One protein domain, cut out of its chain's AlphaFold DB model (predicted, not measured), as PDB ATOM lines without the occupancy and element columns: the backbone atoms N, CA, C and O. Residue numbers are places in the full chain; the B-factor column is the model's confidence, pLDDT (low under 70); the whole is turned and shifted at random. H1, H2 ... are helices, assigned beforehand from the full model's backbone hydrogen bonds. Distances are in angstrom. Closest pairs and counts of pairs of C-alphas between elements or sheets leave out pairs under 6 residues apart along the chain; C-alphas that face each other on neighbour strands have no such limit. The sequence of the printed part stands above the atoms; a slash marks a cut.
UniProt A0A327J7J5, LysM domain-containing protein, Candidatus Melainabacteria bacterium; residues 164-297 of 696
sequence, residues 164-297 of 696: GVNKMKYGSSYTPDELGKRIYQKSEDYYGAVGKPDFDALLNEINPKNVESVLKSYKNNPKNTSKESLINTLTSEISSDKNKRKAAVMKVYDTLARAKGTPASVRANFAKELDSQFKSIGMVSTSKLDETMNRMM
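AT A GLANCE: This is residues 164 to 297 of the 696 residues of the protein "LysM domain-containing protein" of Candidatus Melainabacteria bacterium (UniProt A0A327J7J5). Three helices, H6, H7 and H8, make an up-and-down bundle with their centres in a triangle, and short H5 packs beside H6 and H8. Next to it is a second group, in which H4 crosses H2 closely and H3 folds back along H2; H4 joins this group to the bundle through H6, and H1 lies at the far end, touching no helix. The printed part has 134 residues with eight named helices, H1 to H8 in chain order, no named strand, and the class all helix. It is compact, with a radius of gyration of the C-alphas of 14.1 A and spans of 45 by 35 by 26 A.

HOW THE PARTS SIT: H1, residues 164 to 170, is close to but not clearly touching H2, residues 176 to 188; the C-alphas of Tyr 170 and Pro 176 are the closest, 7.2 A apart. H2 and H3, residues 197 to 204, form a helical hairpin, closest at C-alphas 183 and 202, 6.2 A, with a tilt of 36 degrees, only just steep. H4, residues 211 to 220, touches H2 at a steep tilt of 56 degrees, the same way, with the C-alphas of Gly 180 and Tyr 218 closest at 4.2 A. The hub is H6, residues 242 to 260. Its residues 252 to 259 alone touch H4, closest at C-alphas 256 and 211, 6.0 A. Its residues 245 to 249 alone touch H5, residues 230 to 236, in a helical hairpin closest at C-alphas 245 and 234, 5.9 A. H7, residues 264 to 277, only just touches H6, with 3 pairs of C-alphas within 8 A, the closest those of Lys 246 and Leu 274 at 7.3 A. H8, residues 287 to 297, runs opposite ways to H7 at a shallow tilt of 26 degrees, closest at C-alphas 289 and 270, 6.4 A. H3 and H4 are apart. In each of the eight helices every O i to N i+4 pair is within hydrogen-bond range.

IN THESE COORDINATES: H1 begins at C-alpha 164, (-35.702, 8.837, 15.997). From first to last C-alpha, H2 measures 18.7 A, H6 26.9 A, H7 20.0 A and H8 15.1 A. H6 begins at C-alpha 242, (-16.163, 6.661, -12.684), and H8 ends at C-alpha 297, (-35.503, -8.620, -4.774).

THE WHOLE: The two C-alphas farthest apart, those of Val 165 and Ile 281, are 46.0 A from each other. The printed part has no cut and no long link. The mean pLDDT of the printed part is 84.6, and residues 189 to 193, 236 to 240 and 279 to 285 are under 70.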
ATOM      1  N   GLY A 164     -36.034   9.866  15.004       86.56
ATOM      2  CA  GLY A 164     -35.702   8.837  15.997       86.56
ATOM      3  C   GLY A 164     -36.546   7.566  15.840       86.56
ATOM      4  O   GLY A 164     -36.005   6.460  15.847       86.56
ATOM      5  N   VAL A 165     -37.856   7.716  15.612       90.25
ATOM      6  CA  VAL A 165     -38.774   6.606  15.294       90.25
ATOM      7  C   VAL A 165     -38.337   5.894  14.011       90.25
ATOM      8  O   VAL A 165     -38.210   4.665  13.996       90.25
ATOM      9  N   ASN A 166     -38.026   6.658  12.960       91.75
ATOM     10  CA  ASN A 166     -37.498   6.124  11.709       91.75
ATOM     11  C   ASN A 166     -36.174   5.370  11.925       91.75
ATOM     12  O   ASN A 166     -36.023   4.261  11.406       91.75
ATOM     13  N   LYS A 167     -35.245   5.886  12.748       91.81
ATOM     14  CA  LYS A 167     -33.953   5.221  13.001       91.81
ATOM     15  C   LYS A 167     -34.116   3.872  13.689       91.81
ATOM     16  O   LYS A 167     -33.483   2.903  13.269       91.81
ATOM     17  N   MET A 168     -35.011   3.761  14.669       90.62
ATOM     18  CA  MET A 168     -35.313   2.473  15.305       90.62
ATOM     19  C   MET A 168     -35.911   1.474  14.297       90.62
ATOM     20  O   MET A 168     -35.402   0.355  14.141       90.62
ATOM     21  N   LYS A 169     -36.947   1.896  13.560       93.31
ATOM     22  CA  LYS A 169     -37.737   1.032  12.668       93.31
ATOM     23  C   LYS A 169     -37.003   0.645  11.377       93.31
ATOM     24  O   LYS A 169     -36.967  -0.529  11.020       93.31
ATOM     25  N   TYR A 170     -36.381   1.610  10.704       93.69
ATOM     26  CA  TYR A 170     -35.804   1.477   9.359       93.69
ATOM     27  C   TYR A 170     -34.275   1.604   9.310       93.69
ATOM     28  O   TYR A 170     -33.693   1.462   8.237       93.69
ATOM     29  N   GLY A 171     -33.608   1.880  10.438       93.25
ATOM     30  CA  GLY A 171     -32.158   2.128  10.472       93.25
ATOM     31  C   GLY A 171     -31.738   3.455   9.828       93.25
ATOM     32  O   GLY A 171     -30.560   3.634   9.547       93.25
ATOM     33  N   SER A 172     -32.692   4.352   9.567       95.88
ATOM     34  CA  SER A 172     -32.507   5.582   8.793       95.88
ATOM     35  C   SER A 172     -33.252   6.758   9.423       95.88
ATOM     36  O   SER A 172     -34.271   6.554  10.069       95.88
ATOM     37  N   SER A 173     -32.792   7.992   9.214       94.25
ATOM     38  CA  SER A 173     -33.521   9.221   9.574       94.25
ATOM     39  C   SER A 173     -34.896   9.337   8.888       94.25
ATOM     40  O   SER A 173     -35.763  10.076   9.356       94.25
ATOM     41  N   TYR A 174     -35.112   8.596   7.799       95.31
ATOM     42  CA  TYR A 174     -36.284   8.665   6.928       95.31
ATOM     43  C   TYR A 174     -37.069   7.348   6.907       95.31
ATOM     44  O   TYR A 174     -36.521   6.269   7.155       95.31
ATOM     45  N   THR A 175     -38.346   7.408   6.529       97.19
ATOM     46  CA  THR A 175     -39.037   6.217   6.022       97.19
ATOM     47  C   THR A 175     -38.416   5.784   4.681       97.19
ATOM     48  O   THR A 175     -37.821   6.604   3.973       97.19
ATOM     49  N   PRO A 176     -38.561   4.510   4.264       97.50
ATOM     50  CA  PRO A 176     -38.000   4.046   2.994       97.50
ATOM     51  C   PRO A 176     -38.575   4.772   1.769       97.50
ATOM     52  O   PRO A 176     -37.897   4.879   0.750       97.50
ATOM     53  N   ASP A 177     -39.809   5.274   1.873       97.06
ATOM     54  CA  ASP A 177     -40.481   5.993   0.794       97.06
ATOM     55  C   ASP A 177     -40.023   7.454   0.680       97.06
ATOM     56  O   ASP A 177     -39.681   7.909  -0.410       97.06
ATOM     57  N   GLU A 178     -39.907   8.172   1.802       96.38
ATOM     58  CA  GLU A 178     -39.270   9.496   1.812       96.38
ATOM     59  C   GLU A 178     -37.838   9.426   1.277       96.38
ATOM     60  O   GLU A 178     -37.430  10.295   0.509       96.38
ATOM     61  N   LEU A 179     -37.079   8.392   1.655       97.19
ATOM     62  CA  LEU A 179     -35.703   8.217   1.205       97.19
ATOM     63  C   LEU A 179     -35.627   7.922  -0.301       97.19
ATOM     64  O   LEU A 179     -34.875   8.592  -1.006       97.19
ATOM     65  N   GLY A 180     -36.442   6.993  -0.816       95.12
ATOM     66  CA  GLY A 180     -36.517   6.704  -2.254       95.12
ATOM     67  C   GLY A 180     -36.901   7.935  -3.082       95.12
ATOM     68  O   GLY A 180     -36.268   8.222  -4.101       95.12
ATOM     69  N   LYS A 181     -37.875   8.720  -2.602       92.81
ATOM     70  CA  LYS A 181     -38.296   9.984  -3.225       92.81
ATOM     71  C   LYS A 181     -37.211  11.064  -3.175       92.81
ATOM     72  O   LYS A 181     -36.981  11.714  -4.193       92.81
ATOM     73  N   ARG A 182     -36.523  11.230  -2.037       91.94
ATOM     74  CA  ARG A 182     -35.426  12.203  -1.859       91.94
ATOM     75  C   ARG A 182     -34.213  11.875  -2.725       91.94
ATOM     76  O   ARG A 182     -33.673  12.791  -3.334       91.94
ATOM     77  N   ILE A 183     -33.808  10.603  -2.819       90.88
ATOM     78  CA  ILE A 183     -32.694  10.187  -3.689       90.88
ATOM     79  C   ILE A 183     -33.035  10.492  -5.151       90.88
ATOM     80  O   ILE A 183     -32.223  11.111  -5.826       90.88
ATOM     81  N   TYR A 184     -34.243  10.135  -5.613       84.94
ATOM     82  CA  TYR A 184     -34.675  10.431  -6.985       84.94
ATOM     83  C   TYR A 184     -34.708  11.936  -7.275       84.94
ATOM     84  O   TYR A 184     -34.174  12.381  -8.285       84.94
ATOM     85  N   GLN A 185     -35.278  12.745  -6.375       82.62
ATOM     86  CA  GLN A 185     -35.253  14.198  -6.549       82.62
ATOM     87  C   GLN A 185     -33.812  14.726  -6.628       82.62
ATOM     88  O   GLN A 185     -33.494  15.497  -7.526       82.62
ATOM     89  N   LYS A 186     -32.916  14.261  -5.751       78.12
ATOM     90  CA  LYS A 186     -31.525  14.725  -5.710       78.12
ATOM     91  C   LYS A 186     -30.627  14.201  -6.837       78.12
ATOM     92  O   LYS A 186     -29.552  14.764  -7.024       78.12
ATOM     93  N   SER A 187     -31.042  13.185  -7.596       75.31
ATOM     94  CA  SER A 187     -30.409  12.854  -8.881       75.31
ATOM     95  C   SER A 187     -30.860  13.774 -10.019       75.31
ATOM     96  O   SER A 187     -30.040  14.107 -10.864       75.31
ATOM     97  N   GLU A 188     -32.114  14.239 -10.024       70.12
ATOM     98  CA  GLU A 188     -32.591  15.221 -11.017       70.12
ATOM     99  C   GLU A 188     -32.063  16.643 -10.718       70.12
ATOM    100  O   GLU A 188     -31.685  17.370 -11.633       70.12
ATOM    101  N   ASP A 189     -31.971  17.029  -9.436       56.28
ATOM    102  CA  ASP A 189     -31.501  18.355  -8.991       56.28
ATOM    103  C   ASP A 189     -30.011  18.633  -9.326       56.28
ATOM    104  O   ASP A 189     -29.562  19.779  -9.232       56.28
ATOM    105  N   TYR A 190     -29.208  17.612  -9.666       50.00
ATOM    106  CA  TYR A 190     -27.747  17.729  -9.724       50.00
ATOM    107  C   TYR A 190     -27.069  17.092 -10.937       50.00
ATOM    108  O   TYR A 190     -26.831  15.887 -10.983       50.00
ATOM    109  N   TYR A 191     -26.496  17.949 -11.786       45.22
ATOM    110  CA  TYR A 191     -25.400  17.539 -12.661       45.22
ATOM    111  C   TYR A 191     -24.181  17.121 -11.814       45.22
ATOM    112  O   TYR A 191     -23.606  17.906 -11.046       45.22
ATOM    113  N   GLY A 192     -23.796  15.855 -11.930       55.38
ATOM    114  CA  GLY A 192     -22.721  15.238 -11.161       55.38
ATOM    115  C   GLY A 192     -23.129  14.904  -9.729       55.38
ATOM    116  O   GLY A 192     -22.380  15.248  -8.817       55.38
ATOM    117  N   ALA A 193     -24.328  14.342  -9.522       63.25
ATOM    118  CA  ALA A 193     -24.878  14.014  -8.201       63.25
ATOM    119  C   ALA A 193     -23.989  13.061  -7.376       63.25
ATOM    120  O   ALA A 193     -23.763  13.295  -6.188       63.25
ATOM    121  N   VAL A 194     -23.454  12.001  -7.996       74.44
ATOM    122  CA  VAL A 194     -22.682  10.967  -7.291       74.44
ATOM    123  C   VAL A 194     -21.328  11.521  -6.853       74.44
ATOM    124  O   VAL A 194     -20.509  11.933  -7.677       74.44
ATOM    125  N   GLY A 195     -21.052  11.501  -5.550       73.00
ATOM    126  CA  GLY A 195     -19.859  12.129  -4.997       73.00
ATOM    127  C   GLY A 195     -20.061  13.539  -4.450       73.00
ATOM    128  O   GLY A 195     -19.048  14.136  -4.061       73.00
ATOM    129  N   LYS A 196     -21.293  14.078  -4.442       77.81
ATOM    130  CA  LYS A 196     -21.660  15.287  -3.682       77.81
ATOM    131  C   LYS A 196     -22.067  14.904  -2.251       77.81
ATOM    132  O   LYS A 196     -22.768  13.904  -2.090       77.81
ATOM    133  N   PRO A 197     -21.706  15.687  -1.214       81.62
ATOM    134  CA  PRO A 197     -21.923  15.294   0.180       81.62
ATOM    135  C   PRO A 197     -23.373  14.982   0.570       81.62
ATOM    136  O   PRO A 197     -23.594  14.082   1.374       81.62
ATOM    137  N   ASP A 198     -24.362  15.693   0.026       82.06
ATOM    138  CA  ASP A 198     -25.770  15.540   0.410       82.06
ATOM    139  C   ASP A 198     -26.480  14.398  -0.338       82.06
ATOM    140  O   ASP A 198     -27.246  13.649   0.269       82.06
ATOM    141  N   PHE A 199     -26.168  14.188  -1.622       84.12
ATOM    142  CA  PHE A 199     -26.601  12.996  -2.356       84.12
ATOM    143  C   PHE A 199     -25.966  11.724  -1.773       84.12
ATOM    144  O   PHE A 199     -26.670  10.755  -1.481       84.12
ATOM    145  N   ASP A 200     -24.656  11.744  -1.505       87.06
ATOM    146  CA  ASP A 200     -23.964  10.627  -0.860       87.06
ATOM    147  C   ASP A 200     -24.491  10.389   0.569       87.06
ATOM    148  O   ASP A 200     -24.600   9.238   0.989       87.06
ATOM    149  N   ALA A 201     -24.901  11.431   1.310       90.19
ATOM    150  CA  ALA A 201     -25.569  11.275   2.606       90.19
ATOM    151  C   ALA A 201     -26.910  10.525   2.495       90.19
ATOM    152  O   ALA A 201     -27.184   9.652   3.319       90.19
ATOM    153  N   LEU A 202     -27.712  10.776   1.454       94.50
ATOM    154  CA  LEU A 202     -28.924   9.989   1.194       94.50
ATOM    155  C   LEU A 202     -28.593   8.538   0.796       94.50
ATOM    156  O   LEU A 202     -29.258   7.611   1.254       94.50
ATOM    157  N   LEU A 203     -27.525   8.298   0.027       94.31
ATOM    158  CA  LEU A 203     -27.036   6.932  -0.218       94.31
ATOM    159  C   LEU A 203     -26.483   6.258   1.054       94.31
ATOM    160  O   LEU A 203     -26.493   5.030   1.155       94.31
ATOM    161  N   ASN A 204     -26.005   7.031   2.033       95.44
ATOM    162  CA  ASN A 204     -25.519   6.526   3.320       95.44
ATOM    163  C   ASN A 204     -26.648   6.073   4.258       95.44
ATOM    164  O   ASN A 204     -26.422   5.178   5.070       95.44
ATOM    165  N   GLU A 205     -27.853   6.619   4.101       97.38
ATOM    166  CA  GLU A 205     -29.075   6.216   4.812       97.38
ATOM    167  C   GLU A 205     -29.650   4.864   4.309       97.38
ATOM    168  O   GLU A 205     -30.482   4.236   4.977       97.38
ATOM    169  N   ILE A 206     -29.183   4.365   3.153       97.75
ATOM    170  CA  ILE A 206     -29.525   3.032   2.627       97.75
ATOM    171  C   ILE A 206     -28.786   1.950   3.430       97.75
ATOM    172  O   ILE A 206     -27.557   1.864   3.422       97.75
ATOM    173  N   ASN A 207     -29.546   1.075   4.086       97.25
ATOM    174  CA  ASN A 207     -29.049   0.028   4.975       97.25
ATOM    175  C   ASN A 207     -29.866  -1.284   4.825       97.25
ATOM    176  O   ASN A 207     -30.927  -1.287   4.193       97.25
ATOM    177  N   PRO A 208     -29.425  -2.424   5.398       96.25
ATOM    178  CA  PRO A 208     -30.087  -3.714   5.185       96.25
ATOM    179  C   PRO A 208     -31.548  -3.815   5.665       96.25
ATOM    180  O   PRO A 208     -32.236  -4.735   5.231       96.25
ATOM    181  N   LYS A 209     -32.039  -2.900   6.523       95.50
ATOM    182  CA  LYS A 209     -33.455  -2.839   6.936       95.50
ATOM    183  C   LYS A 209     -34.364  -2.143   5.913       95.50
ATOM    184  O   LYS A 209     -35.557  -2.430   5.901       95.50
ATOM    185  N   ASN A 210     -33.848  -1.214   5.099       97.44
ATOM    186  CA  ASN A 210     -34.674  -0.369   4.217       97.44
ATOM    187  C   ASN A 210     -34.412  -0.558   2.711       97.44
ATOM    188  O   ASN A 210     -35.299  -0.252   1.918       97.44
ATOM    189  N   VAL A 211     -33.247  -1.085   2.310       98.00
ATOM    190  CA  VAL A 211     -32.742  -1.064   0.921       98.00
ATOM    191  C   VAL A 211     -33.741  -1.532  -0.143       98.00
ATOM    192  O   VAL A 211     -33.905  -0.862  -1.157       98.00
ATOM    193  N   GLU A 212     -34.459  -2.632   0.082       95.69
ATOM    194  CA  GLU A 212     -35.460  -3.133  -0.869       95.69
ATOM    195  C   GLU A 212     -36.644  -2.167  -1.037       95.69
ATOM    196  O   GLU A 212     -37.073  -1.890  -2.157       95.69
ATOM    197  N   SER A 213     -37.166  -1.631   0.067       97.00
ATOM    198  CA  SER A 213     -38.280  -0.679   0.051       97.00
ATOM    199  C   SER A 213     -37.865   0.679  -0.525       97.00
ATOM    200  O   SER A 213     -38.657   1.291  -1.237       97.00
ATOM    201  N   VAL A 214     -36.621   1.114  -0.291       98.38
ATOM    202  CA  VAL A 214     -36.038   2.318  -0.911       98.38
ATOM    203  C   VAL A 214     -35.923   2.144  -2.426       98.38
ATOM    204  O   VAL A 214     -36.370   3.012  -3.169       98.38
ATOM    205  N   LEU A 215     -35.390   1.010  -2.899       97.56
ATOM    206  CA  LEU A 215     -35.282   0.710  -4.333       97.56
ATOM    207  C   LEU A 215     -36.657   0.632  -5.013       97.56
ATOM    208  O   LEU A 215     -36.828   1.151  -6.118       97.56
ATOM    209  N   LYS A 216     -37.653   0.037  -4.340       96.06
ATOM    210  CA  LYS A 216     -39.043  -0.009  -4.820       96.06
ATOM    211  C   LYS A 216     -39.679   1.386  -4.868       96.06
ATOM    212  O   LYS A 216     -40.279   1.715  -5.886       96.06
ATOM    213  N   SER A 217     -39.509   2.229  -3.843       96.75
ATOM    214  CA  SER A 217     -40.011   3.616  -3.859       96.75
ATOM    215  C   SER A 217     -39.321   4.473  -4.926       96.75
ATOM    216  O   SER A 217     -40.005   5.134  -5.703       96.75
ATOM    217  N   TYR A 218     -37.990   4.397  -5.053       94.88
ATOM    218  CA  TYR A 218     -37.230   5.105  -6.091       94.88
ATOM    219  C   TYR A 218     -37.759   4.792  -7.497       94.88
ATOM    220  O   TYR A 218     -38.069   5.700  -8.271       94.88
ATOM    221  N   LYS A 219     -37.915   3.498  -7.814       89.62
ATOM    222  CA  LYS A 219     -38.427   3.041  -9.111       89.62
ATOM    223  C   LYS A 219     -39.890   3.437  -9.327       89.62
ATOM    224  O   LYS A 219     -40.276   3.788 -10.437       89.62
ATOM    225  N   ASN A 220     -40.706   3.399  -8.275       90.81
ATOM    226  CA  ASN A 220     -42.139   3.681  -8.358       90.81
ATOM    227  C   ASN A 220     -42.499   5.161  -8.156       90.81
ATOM    228  O   ASN A 220     -43.676   5.497  -8.277       90.81
ATOM    229  N   ASN A 221     -41.525   6.044  -7.909       86.75
ATOM    230  CA  ASN A 221     -41.732   7.482  -7.733       86.75
ATOM    231  C   ASN A 221     -42.618   8.045  -8.872       86.75
ATOM    232  O   ASN A 221     -42.339   7.757 -10.040       86.75
ATOM    233  N   PRO A 222     -43.671   8.835  -8.579       84.19
ATOM    234  CA  PRO A 222     -44.534   9.419  -9.607       84.19
ATOM    235  C   PRO A 222     -43.790  10.249 -10.663       84.19
ATOM    236  O   PRO A 222     -44.197  10.247 -11.820       84.19
ATOM    237  N   LYS A 223     -42.679  10.906 -10.292       78.56
ATOM    238  CA  LYS A 223     -41.825  11.654 -11.233       78.56
ATOM    239  C   LYS A 223     -40.949  10.744 -12.107       78.56
ATOM    240  O   LYS A 223     -40.642  11.104 -13.236       78.56
ATOM    241  N   ASN A 224     -40.603   9.549 -11.619       79.00
ATOM    242  CA  ASN A 224     -39.865   8.528 -12.366       79.00
ATOM    243  C   ASN A 224     -40.822   7.818 -13.342       79.00
ATOM    244  O   ASN A 224     -41.342   6.731 -13.070       79.00
ATOM    245  N   THR A 225     -41.128   8.474 -14.461       73.62
ATOM    246  CA  THR A 225     -42.067   7.982 -15.486       73.62
ATOM    247  C   THR A 225     -41.491   6.820 -16.296       73.62
ATOM    248  O   THR A 225     -42.226   5.899 -16.642       73.62
ATOM    249  N   SER A 226     -40.174   6.806 -16.518       70.25
ATOM    250  CA  SER A 226     -39.430   5.730 -17.192       70.25
ATOM    251  C   SER A 226     -39.300   4.442 -16.367       70.25
ATOM    252  O   SER A 226     -38.912   3.410 -16.913       70.25
ATOM    253  N   LYS A 227     -39.607   4.488 -15.060       80.06
ATOM    254  CA  LYS A 227     -39.356   3.407 -14.083       80.06
ATOM    255  C   LYS A 227     -37.893   2.957 -14.077       80.06
ATOM    256  O   LYS A 227     -37.582   1.775 -13.904       80.06
ATOM    257  N   GLU A 228     -37.006   3.936 -14.230       79.50
ATOM    258  CA  GLU A 228     -35.559   3.785 -14.160       79.50
ATOM    259  C   GLU A 228     -35.130   3.293 -12.767       79.50
ATOM    260  O   GLU A 228     -35.713   3.667 -11.744       79.50
ATOM    261  N   SER A 229     -34.119   2.426 -12.715       88.12
ATOM    262  CA  SER A 229     -33.559   1.948 -11.452       88.12
ATOM    263  C   SER A 229     -32.503   2.913 -10.911       88.12
ATOM    264  O   SER A 229     -31.809   3.593 -11.666       88.12
ATOM    265  N   LEU A 230     -32.293   2.887  -9.592       91.56
ATOM    266  CA  LEU A 230     -31.182   3.611  -8.971       91.56
ATOM    267  C   LEU A 230     -29.821   3.156  -9.534       91.56
ATOM    268  O   LEU A 230     -28.888   3.948  -9.586       91.56
ATOM    269  N   ILE A 231     -29.693   1.907  -9.998       90.38
ATOM    270  CA  ILE A 231     -28.450   1.421 -10.611       90.38
ATOM    271  C   ILE A 231     -28.228   2.069 -11.984       90.38
ATOM    272  O   ILE A 231     -27.118   2.530 -12.252       90.38
ATOM    273  N   ASN A 232     -29.261   2.187 -12.827       82.25
ATOM    274  CA  ASN A 232     -29.139   2.910 -14.093       82.25
ATOM    275  C   ASN A 232     -28.714   4.359 -13.856       82.25
ATOM    276  O   ASN A 232     -27.702   4.777 -14.417       82.25
ATOM    277  N   THR A 233     -29.385   5.081 -12.957       80.25
ATOM    278  CA  THR A 233     -29.060   6.485 -12.677       80.25
ATOM    279  C   THR A 233     -27.633   6.642 -12.134       80.25
ATOM    280  O   THR A 233     -26.842   7.407 -12.686       80.25
ATOM    281  N   LEU A 234     -27.233   5.836 -11.137       84.31
ATOM    282  CA  LEU A 234     -25.869   5.863 -10.585       84.31
ATOM    283  C   LEU A 234     -24.783   5.512 -11.616       84.31
ATOM    284  O   LEU A 234     -23.656   5.988 -11.492       84.31
ATOM    285  N   THR A 235     -25.077   4.693 -12.630       75.19
ATOM    286  CA  THR A 235     -24.111   4.415 -13.711       75.19
ATOM    287  C   THR A 235     -24.112   5.475 -14.812       75.19
ATOM    288  O   THR A 235     -23.043   5.799 -15.337       75.19
ATOM    289  N   SER A 236     -25.275   6.046 -15.129       67.50
ATOM    290  CA  SER A 236     -25.501   6.979 -16.240       67.50
ATOM    291  C   SER A 236     -25.073   8.419 -15.963       67.50
ATOM    292  O   SER A 236     -24.996   9.212 -16.900       67.50
ATOM    293  N   GLU A 237     -24.725   8.752 -14.718       63.84
ATOM    294  CA  GLU A 237     -24.264  10.085 -14.321       63.84
ATOM    295  C   GLU A 237     -22.834  10.384 -14.831       63.84
ATOM    296  O   GLU A 237     -21.866  10.423 -14.073       63.84
ATOM    297  N   ILE A 238     -22.681  10.548 -16.153       60.47
ATOM    298  CA  ILE A 238     -21.397  10.666 -16.881       60.47
ATOM    299  C   ILE A 238     -20.484  11.807 -16.402       60.47
ATOM    300  O   ILE A 238     -19.269  11.733 -16.567       60.47
ATOM    301  N   SER A 239     -21.091  12.820 -15.799       58.50
ATOM    302  CA  SER A 239     -20.539  13.987 -15.098       58.50
ATOM    303  C   SER A 239     -19.812  13.649 -13.785       58.50
ATOM    304  O   SER A 239     -18.931  14.396 -13.364       58.50
ATOM    305  N   SER A 240     -20.179  12.544 -13.126       64.62
ATOM    306  CA  SER A 240     -19.576  12.076 -11.874       64.62
ATOM    307  C   SER A 240     -18.395  11.149 -12.138       64.62
ATOM    308  O   SER A 240     -18.389  10.381 -13.109       64.62
ATOM    309  N   ASP A 241     -17.422  11.145 -11.224       81.62
ATOM    310  CA  ASP A 241     -16.268  10.249 -11.307       81.62
ATOM    311  C   ASP A 241     -16.682   8.771 -11.462       81.62
ATOM    312  O   ASP A 241     -17.605   8.266 -10.815       81.62
ATOM    313  N   LYS A 242     -15.959   8.069 -12.337       83.19
ATOM    314  CA  LYS A 242     -16.163   6.661 -12.684       83.19
ATOM    315  C   LYS A 242     -15.987   5.738 -11.476       83.19
ATOM    316  O   LYS A 242     -16.747   4.780 -11.340       83.19
ATOM    317  N   ASN A 243     -15.028   6.018 -10.595       86.62
ATOM    318  CA  ASN A 243     -14.768   5.169  -9.435       86.62
ATOM    319  C   ASN A 243     -15.788   5.431  -8.317       86.62
ATOM    320  O   ASN A 243     -16.321   4.470  -7.760       86.62
ATOM    321  N   LYS A 244     -16.172   6.693  -8.072       86.06
ATOM    322  CA  LYS A 244     -17.297   7.052  -7.187       86.06
ATOM    323  C   LYS A 244     -18.614   6.412  -7.638       86.06
ATOM    324  O   LYS A 244     -19.300   5.811  -6.812       86.06
ATOM    325  N   ARG A 245     -18.941   6.444  -8.938       86.62
ATOM    326  CA  ARG A 245     -20.123   5.751  -9.492       86.62
ATOM    327  C   ARG A 245     -20.104   4.247  -9.230       86.62
ATOM    328  O   ARG A 245     -21.080   3.707  -8.712       86.62
ATOM    329  N   LYS A 246     -18.985   3.569  -9.510       91.50
ATOM    330  CA  LYS A 246     -18.830   2.140  -9.187       91.50
ATOM    331  C   LYS A 246     -18.980   1.860  -7.692       91.50
ATOM    332  O   LYS A 246     -19.663   0.906  -7.328       91.50
ATOM    333  N   ALA A 247     -18.391   2.690  -6.832       92.44
ATOM    334  CA  ALA A 247     -18.502   2.554  -5.382       92.44
ATOM    335  C   ALA A 247     -19.951   2.724  -4.893       92.44
ATOM    336  O   ALA A 247     -20.411   1.924  -4.080       92.44
ATOM    337  N   ALA A 248     -20.699   3.693  -5.429       93.06
ATOM    338  CA  ALA A 248     -22.116   3.890  -5.121       93.06
ATOM    339  C   ALA A 248     -22.975   2.686  -5.553       93.06
ATOM    340  O   ALA A 248     -23.751   2.160  -4.752       93.06
ATOM    341  N   VAL A 249     -22.784   2.183  -6.779       95.62
ATOM    342  CA  VAL A 249     -23.476   0.983  -7.282       95.62
ATOM    343  C   VAL A 249     -23.159  -0.246  -6.424       95.62
ATOM    344  O   VAL A 249     -24.078  -0.936  -5.977       95.62
ATOM    345  N   MET A 250     -21.879  -0.497  -6.125       96.81
ATOM    346  CA  MET A 250     -21.476  -1.619  -5.272       96.81
ATOM    347  C   MET A 250     -21.966  -1.466  -3.829       96.81
ATOM    348  O   MET A 250     -22.327  -2.465  -3.216       96.81
ATOM    349  N   LYS A 251     -22.067  -0.244  -3.288       96.75
ATOM    350  CA  LYS A 251     -22.660   0.006  -1.965       96.75
ATOM    351  C   LYS A 251     -24.134  -0.398  -1.917       96.75
ATOM    352  O   LYS A 251     -24.549  -1.048  -0.952       96.75
ATOM    353  N   VAL A 252     -24.916  -0.030  -2.933       97.62
ATOM    354  CA  VAL A 252     -26.334  -0.410  -3.038       97.62
ATOM    355  C   VAL A 252     -26.465  -1.929  -3.196       97.62
ATOM    356  O   VAL A 252     -27.206  -2.554  -2.434       97.62
ATOM    357  N   TYR A 253     -25.679  -2.534  -4.097       97.38
ATOM    358  CA  TYR A 253     -25.631  -3.986  -4.295       97.38
ATOM    359  C   TYR A 253     -25.283  -4.737  -3.002       97.38
ATOM    360  O   TYR A 253     -26.049  -5.589  -2.559       97.38
ATOM    361  N   ASP A 254     -24.167  -4.396  -2.349       97.12
ATOM    362  CA  ASP A 254     -23.678  -5.093  -1.152       97.12
ATOM    363  C   ASP A 254     -24.645  -4.958   0.028       97.12
ATOM    364  O   ASP A 254     -24.737  -5.840   0.884       97.12
ATOM    365  N   THR A 255     -25.402  -3.862   0.079       97.69
ATOM    366  CA  THR A 255     -26.424  -3.642   1.106       97.69
ATOM    367  C   THR A 255     -27.657  -4.509   0.863       97.69
ATOM    368  O   THR A 255     -28.145  -5.129   1.811       97.69
ATOM    369  N   LEU A 256     -28.102  -4.648  -0.392       96.19
ATOM    370  CA  LEU A 256     -29.150  -5.602  -0.758       96.19
ATOM    371  C   LEU A 256     -28.684  -7.056  -0.568       96.19
ATOM    372  O   LEU A 256     -29.433  -7.867  -0.028       96.19
ATOM    373  N   ALA A 257     -27.439  -7.380  -0.923       93.38
ATOM    374  CA  ALA A 257     -26.853  -8.705  -0.738       93.38
ATOM    375  C   ALA A 257     -26.816  -9.114   0.745       93.38
ATOM    376  O   ALA A 257     -27.243 -10.218   1.087       93.38
ATOM    377  N   ARG A 258     -26.410  -8.206   1.649       93.00
ATOM    378  CA  ARG A 258     -26.503  -8.408   3.111       93.00
ATOM    379  C   ARG A 258     -27.947  -8.631   3.575       93.00
ATOM    380  O   ARG A 258     -28.207  -9.562   4.346       93.00
ATOM    381  N   ALA A 259     -28.893  -7.824   3.088       92.19
ATOM    382  CA  ALA A 259     -30.313  -7.968   3.416       92.19
ATOM    383  C   ALA A 259     -30.863  -9.341   2.981       92.19
ATOM    384  O   ALA A 259     -31.464 -10.053   3.788       92.19
ATOM    385  N   LYS A 260     -30.575  -9.772   1.749       88.81
ATOM    386  CA  LYS A 260     -31.142 -10.980   1.123       88.81
ATOM    387  C   LYS A 260     -30.357 -12.276   1.367       88.81
ATOM    388  O   LYS A 260     -30.912 -13.354   1.176       88.81
ATOM    389  N   GLY A 261     -29.113 -12.196   1.844       86.81
ATOM    390  CA  GLY A 261     -28.236 -13.361   2.035       86.81
ATOM    391  C   GLY A 261     -27.571 -13.854   0.743       86.81
ATOM    392  O   GLY A 261     -27.247 -15.033   0.636       86.81
ATOM    393  N   THR A 262     -27.400 -12.972  -0.245       85.94
ATOM    394  CA  THR A 262     -26.901 -13.310  -1.588       85.94
ATOM    395  C   THR A 262     -25.432 -13.776  -1.560       85.94
ATOM    396  O   THR A 262     -24.596 -13.074  -0.985       85.94
ATOM    397  N   PRO A 263     -25.074 -14.915  -2.190       81.44
ATOM    398  CA  PRO A 263     -23.704 -15.438  -2.171       81.44
ATOM    399  C   PRO A 263     -22.656 -14.580  -2.896       81.44
ATOM    400  O   PRO A 263     -22.932 -13.893  -3.882       81.44
ATOM    401  N   ALA A 264     -21.398 -14.711  -2.463       84.31
ATOM    402  CA  ALA A 264     -20.252 -13.990  -3.026       84.31
ATOM    403  C   ALA A 264     -19.967 -14.303  -4.512       84.31
ATOM    404  O   ALA A 264     -19.383 -13.475  -5.210       84.31
ATOM    405  N   SER A 265     -20.410 -15.456  -5.023       79.94
ATOM    406  CA  SER A 265     -20.340 -15.803  -6.450       79.94
ATOM    407  C   SER A 265     -21.183 -14.862  -7.319       79.94
ATOM    408  O   SER A 265     -20.708 -14.389  -8.352       79.94
ATOM    409  N   VAL A 266     -22.396 -14.517  -6.872       85.50
ATOM    410  CA  VAL A 266     -23.269 -13.549  -7.558       85.50
ATOM    411  C   VAL A 266     -22.630 -12.159  -7.530       85.50
ATOM    412  O   VAL A 266     -22.581 -11.489  -8.560       85.50
ATOM    413  N   ARG A 267     -22.034 -11.763  -6.392       91.88
ATOM    414  CA  ARG A 267     -21.279 -10.502  -6.266       91.88
ATOM    415  C   ARG A 267     -20.120 -10.426  -7.260       91.88
ATOM    416  O   ARG A 267     -19.923  -9.385  -7.879       91.88
ATOM    417  N   ALA A 268     -19.358 -11.508  -7.422       88.62
ATOM    418  CA  ALA A 268     -18.238 -11.554  -8.357       88.62
ATOM    419  C   ALA A 268     -18.695 -11.387  -9.818       88.62
ATOM    420  O   ALA A 268     -18.034 -10.693 -10.588       88.62
ATOM    421  N   ASN A 269     -19.840 -11.967 -10.192       86.56
ATOM    422  CA  ASN A 269     -20.417 -11.796 -11.527       86.56
ATOM    423  C   ASN A 269     -20.969 -10.376 -11.737       86.56
ATOM    424  O   ASN A 269     -20.670  -9.755 -12.755       86.56
ATOM    425  N   PHE A 270     -21.693  -9.827 -10.756       91.25
ATOM    426  CA  PHE A 270     -22.202  -8.453 -10.798       91.25
ATOM    427  C   PHE A 270     -21.068  -7.422 -10.903       91.25
ATOM    428  O   PHE A 270     -21.137  -6.514 -11.726       91.25
ATOM    429  N   ALA A 271     -19.984  -7.595 -10.139       92.69
ATOM    430  CA  ALA A 271     -18.805  -6.734 -10.215       92.69
ATOM    431  C   ALA A 271     -18.096  -6.828 -11.580       92.69
ATOM    432  O   ALA A 271     -17.725  -5.799 -12.138       92.69
ATOM    433  N   LYS A 272     -17.967  -8.031 -12.163       90.31
ATOM    434  CA  LYS A 272     -17.402  -8.221 -13.515       90.31
ATOM    435  C   LYS A 272     -18.239  -7.545 -14.606       90.31
ATOM    436  O   LYS A 272     -17.667  -6.962 -15.524       90.31
ATOM    437  N   GLU A 273     -19.566  -7.608 -14.511       88.56
ATOM    438  CA  GLU A 273     -20.459  -6.909 -15.441       88.56
ATOM    439  C   GLU A 273     -20.399  -5.389 -15.222       88.56
ATOM    440  O   GLU A 273     -20.250  -4.639 -16.178       88.56
ATOM    441  N   LEU A 274     -20.396  -4.908 -13.975       89.94
ATOM    442  CA  LEU A 274     -20.196  -3.486 -13.681       89.94
ATOM    443  C   LEU A 274     -18.843  -2.979 -14.217       89.94
ATOM    444  O   LEU A 274     -18.749  -1.871 -14.741       89.94
ATOM    445  N   ASP A 275     -17.789  -3.789 -14.136       88.88
ATOM    446  CA  ASP A 275     -16.495  -3.461 -14.723       88.88
ATOM    447  C   ASP A 275     -16.512  -3.456 -16.255       88.88
ATOM    448  O   ASP A 275     -15.836  -2.607 -16.839       88.88
ATOM    449  N   SER A 276     -17.260  -4.352 -16.911       84.50
ATOM    450  CA  SER A 276     -17.374  -4.381 -18.377       84.50
ATOM    451  C   SER A 276     -18.098  -3.140 -18.906       84.50
ATOM    452  O   SER A 276     -17.610  -2.501 -19.840       84.50
ATOM    453  N   GLN A 277     -19.178  -2.721 -18.243       78.06
ATOM    454  CA  GLN A 277     -19.960  -1.547 -18.634       78.06
ATOM    455  C   GLN A 277     -19.173  -0.227 -18.562       78.06
ATOM    456  O   GLN A 277     -19.473   0.710 -19.291       78.06
ATOM    457  N   PHE A 278     -18.128  -0.153 -17.732       71.38
ATOM    458  CA  PHE A 278     -17.228   1.005 -17.640       71.38
ATOM    459  C   PHE A 278     -15.905   0.829 -18.424       71.38
ATOM    460  O   PHE A 278     -14.962   1.602 -18.205       71.38
ATOM    461  N   LYS A 279     -15.794  -0.183 -19.300       66.62
ATOM    462  CA  LYS A 279     -14.656  -0.380 -20.227       66.62
ATOM    463  C   LYS A 279     -14.942   0.098 -21.655       66.62
ATOM    464  O   LYS A 279     -13.993   0.341 -22.394       66.62
ATOM    465  N   SER A 280     -16.205   0.255 -22.044       49.91
ATOM    466  CA  SER A 280     -16.593   0.867 -23.319       49.91
ATOM    467  C   SER A 280     -16.402   2.390 -23.293       49.91
ATOM    468  O   SER A 280     -16.529   3.036 -22.253       49.91
ATOM    469  N   ILE A 281     -16.125   2.986 -24.457       37.75
ATOM    470  CA  ILE A 281     -16.014   4.448 -24.636       37.75
ATOM    471  C   ILE A 281     -17.404   5.025 -24.978       37.75
ATOM    472  O   ILE A 281     -17.596   5.703 -25.984       37.75
ATOM    473  N   GLY A 282     -18.415   4.669 -24.182       39.28
ATOM    474  CA  GLY A 282     -19.825   4.945 -24.465       39.28
ATOM    475  C   GLY A 282     -20.702   4.855 -23.218       39.28
ATOM    476  O   GLY A 282     -20.200   4.866 -22.096       39.28
ATOM    477  N   MET A 283     -22.024   4.791 -23.402       41.00
ATOM    478  CA  MET A 283     -22.948   4.633 -22.275       41.00
ATOM    479  C   MET A 283     -22.954   3.210 -21.711       41.00
ATOM    480  O   MET A 283     -22.852   2.227 -22.445       41.00
ATOM    481  N   VAL A 284     -23.131   3.139 -20.392       56.91
ATOM    482  CA  VAL A 284     -23.393   1.912 -19.635       56.91
ATOM    483  C   VAL A 284     -24.771   1.359 -20.009       56.91
ATOM    484  O   VAL A 284     -25.747   2.103 -20.045       56.91
ATOM    485  N   SER A 285     -24.865   0.048 -20.228       67.19
ATOM    486  CA  SER A 285     -26.130  -0.690 -20.256       67.19
ATOM    487  C   SER A 285     -26.316  -1.449 -18.945       67.19
ATOM    488  O   SER A 285     -25.561  -2.373 -18.639       67.19
ATOM    489  N   THR A 286     -27.327  -1.093 -18.150       73.31
ATOM    490  CA  THR A 286     -27.572  -1.754 -16.860       73.31
ATOM    491  C   THR A 286     -28.468  -2.975 -16.932       73.31
ATOM    492  O   THR A 286     -28.637  -3.617 -15.903       73.31
ATOM    493  N   SER A 287     -29.008  -3.364 -18.093       76.12
ATOM    494  CA  SER A 287     -30.086  -4.367 -18.172       76.12
ATOM    495  C   SER A 287     -29.794  -5.663 -17.401       76.12
ATOM    496  O   SER A 287     -30.673  -6.158 -16.706       76.12
ATOM    497  N   LYS A 288     -28.553  -6.170 -17.445       82.38
ATOM    498  CA  LYS A 288     -28.113  -7.338 -16.655       82.38
ATOM    499  C   LYS A 288     -27.924  -7.040 -15.162       82.38
ATOM    500  O   LYS A 288     -28.262  -7.877 -14.337       82.38
ATOM    501  N   LEU A 289     -27.386  -5.867 -14.814       87.75
ATOM    502  CA  LEU A 289     -27.224  -5.424 -13.422       87.75
ATOM    503  C   LEU A 289     -28.600  -5.295 -12.753       87.75
ATOM    504  O   LEU A 289     -28.815  -5.794 -11.651       87.75
ATOM    505  N   ASP A 290     -29.551  -4.688 -13.461       85.06
ATOM    506  CA  ASP A 290     -30.945  -4.589 -13.049       85.06
ATOM    507  C   ASP A 290     -31.612  -5.958 -12.976       85.06
ATOM    508  O   ASP A 290     -32.334  -6.224 -12.021       85.06
ATOM    509  N   GLU A 291     -31.359  -6.859 -13.927       87.75
ATOM    510  CA  GLU A 291     -31.868  -8.230 -13.860       87.75
ATOM    511  C   GLU A 291     -31.373  -8.960 -12.599       87.75
ATOM    512  O   GLU A 291     -32.189  -9.528 -11.873       87.75
ATOM    513  N   THR A 292     -30.078  -8.873 -12.272       89.75
ATOM    514  CA  THR A 292     -29.505  -9.415 -11.026       89.75
ATOM    515  C   THR A 292     -30.160  -8.797  -9.787       89.75
ATOM    516  O   THR A 292     -30.586  -9.522  -8.887       89.75
ATOM    517  N   MET A 293     -30.307  -7.469  -9.738       93.31
ATOM    518  CA  MET A 293     -30.951  -6.776  -8.612       93.31
ATOM    519  C   MET A 293     -32.432  -7.160  -8.465       93.31
ATOM    520  O   MET A 293     -32.909  -7.369  -7.349       93.31
ATOM    521  N   ASN A 294     -33.156  -7.313  -9.576       91.12
ATOM    522  CA  ASN A 294     -34.542  -7.779  -9.582       91.12
ATOM    523  C   ASN A 294     -34.640  -9.245  -9.121       91.12
ATOM    524  O   ASN A 294     -35.513  -9.553  -8.313       91.12
ATOM    525  N   ARG A 295     -33.721 -10.132  -9.538       89.31
ATOM    526  CA  ARG A 295     -33.630 -11.512  -9.015       89.31
ATOM    527  C   ARG A 295     -33.372 -11.527  -7.504       89.31
ATOM    528  O   ARG A 295     -34.050 -12.253  -6.788       89.31
ATOM    529  N   MET A 296     -32.477 -10.677  -6.995       91.62
ATOM    530  CA  MET A 296     -32.224 -10.533  -5.551       91.62
ATOM    531  C   MET A 296     -33.432  -9.980  -4.770       91.62
ATOM    532  O   MET A 296     -33.597 -10.298  -3.593       91.62
ATOM    533  N   MET A 297     -34.281  -9.156  -5.392       92.06
ATOM    534  CA  MET A 297     -35.503  -8.620  -4.774       92.06
ATOM    535  C   MET A 297     -36.733  -9.529  -4.909       92.06
ATOM    536  O   MET A 297     -37.723  -9.270  -4.222       92.06
TER     537      MET A 297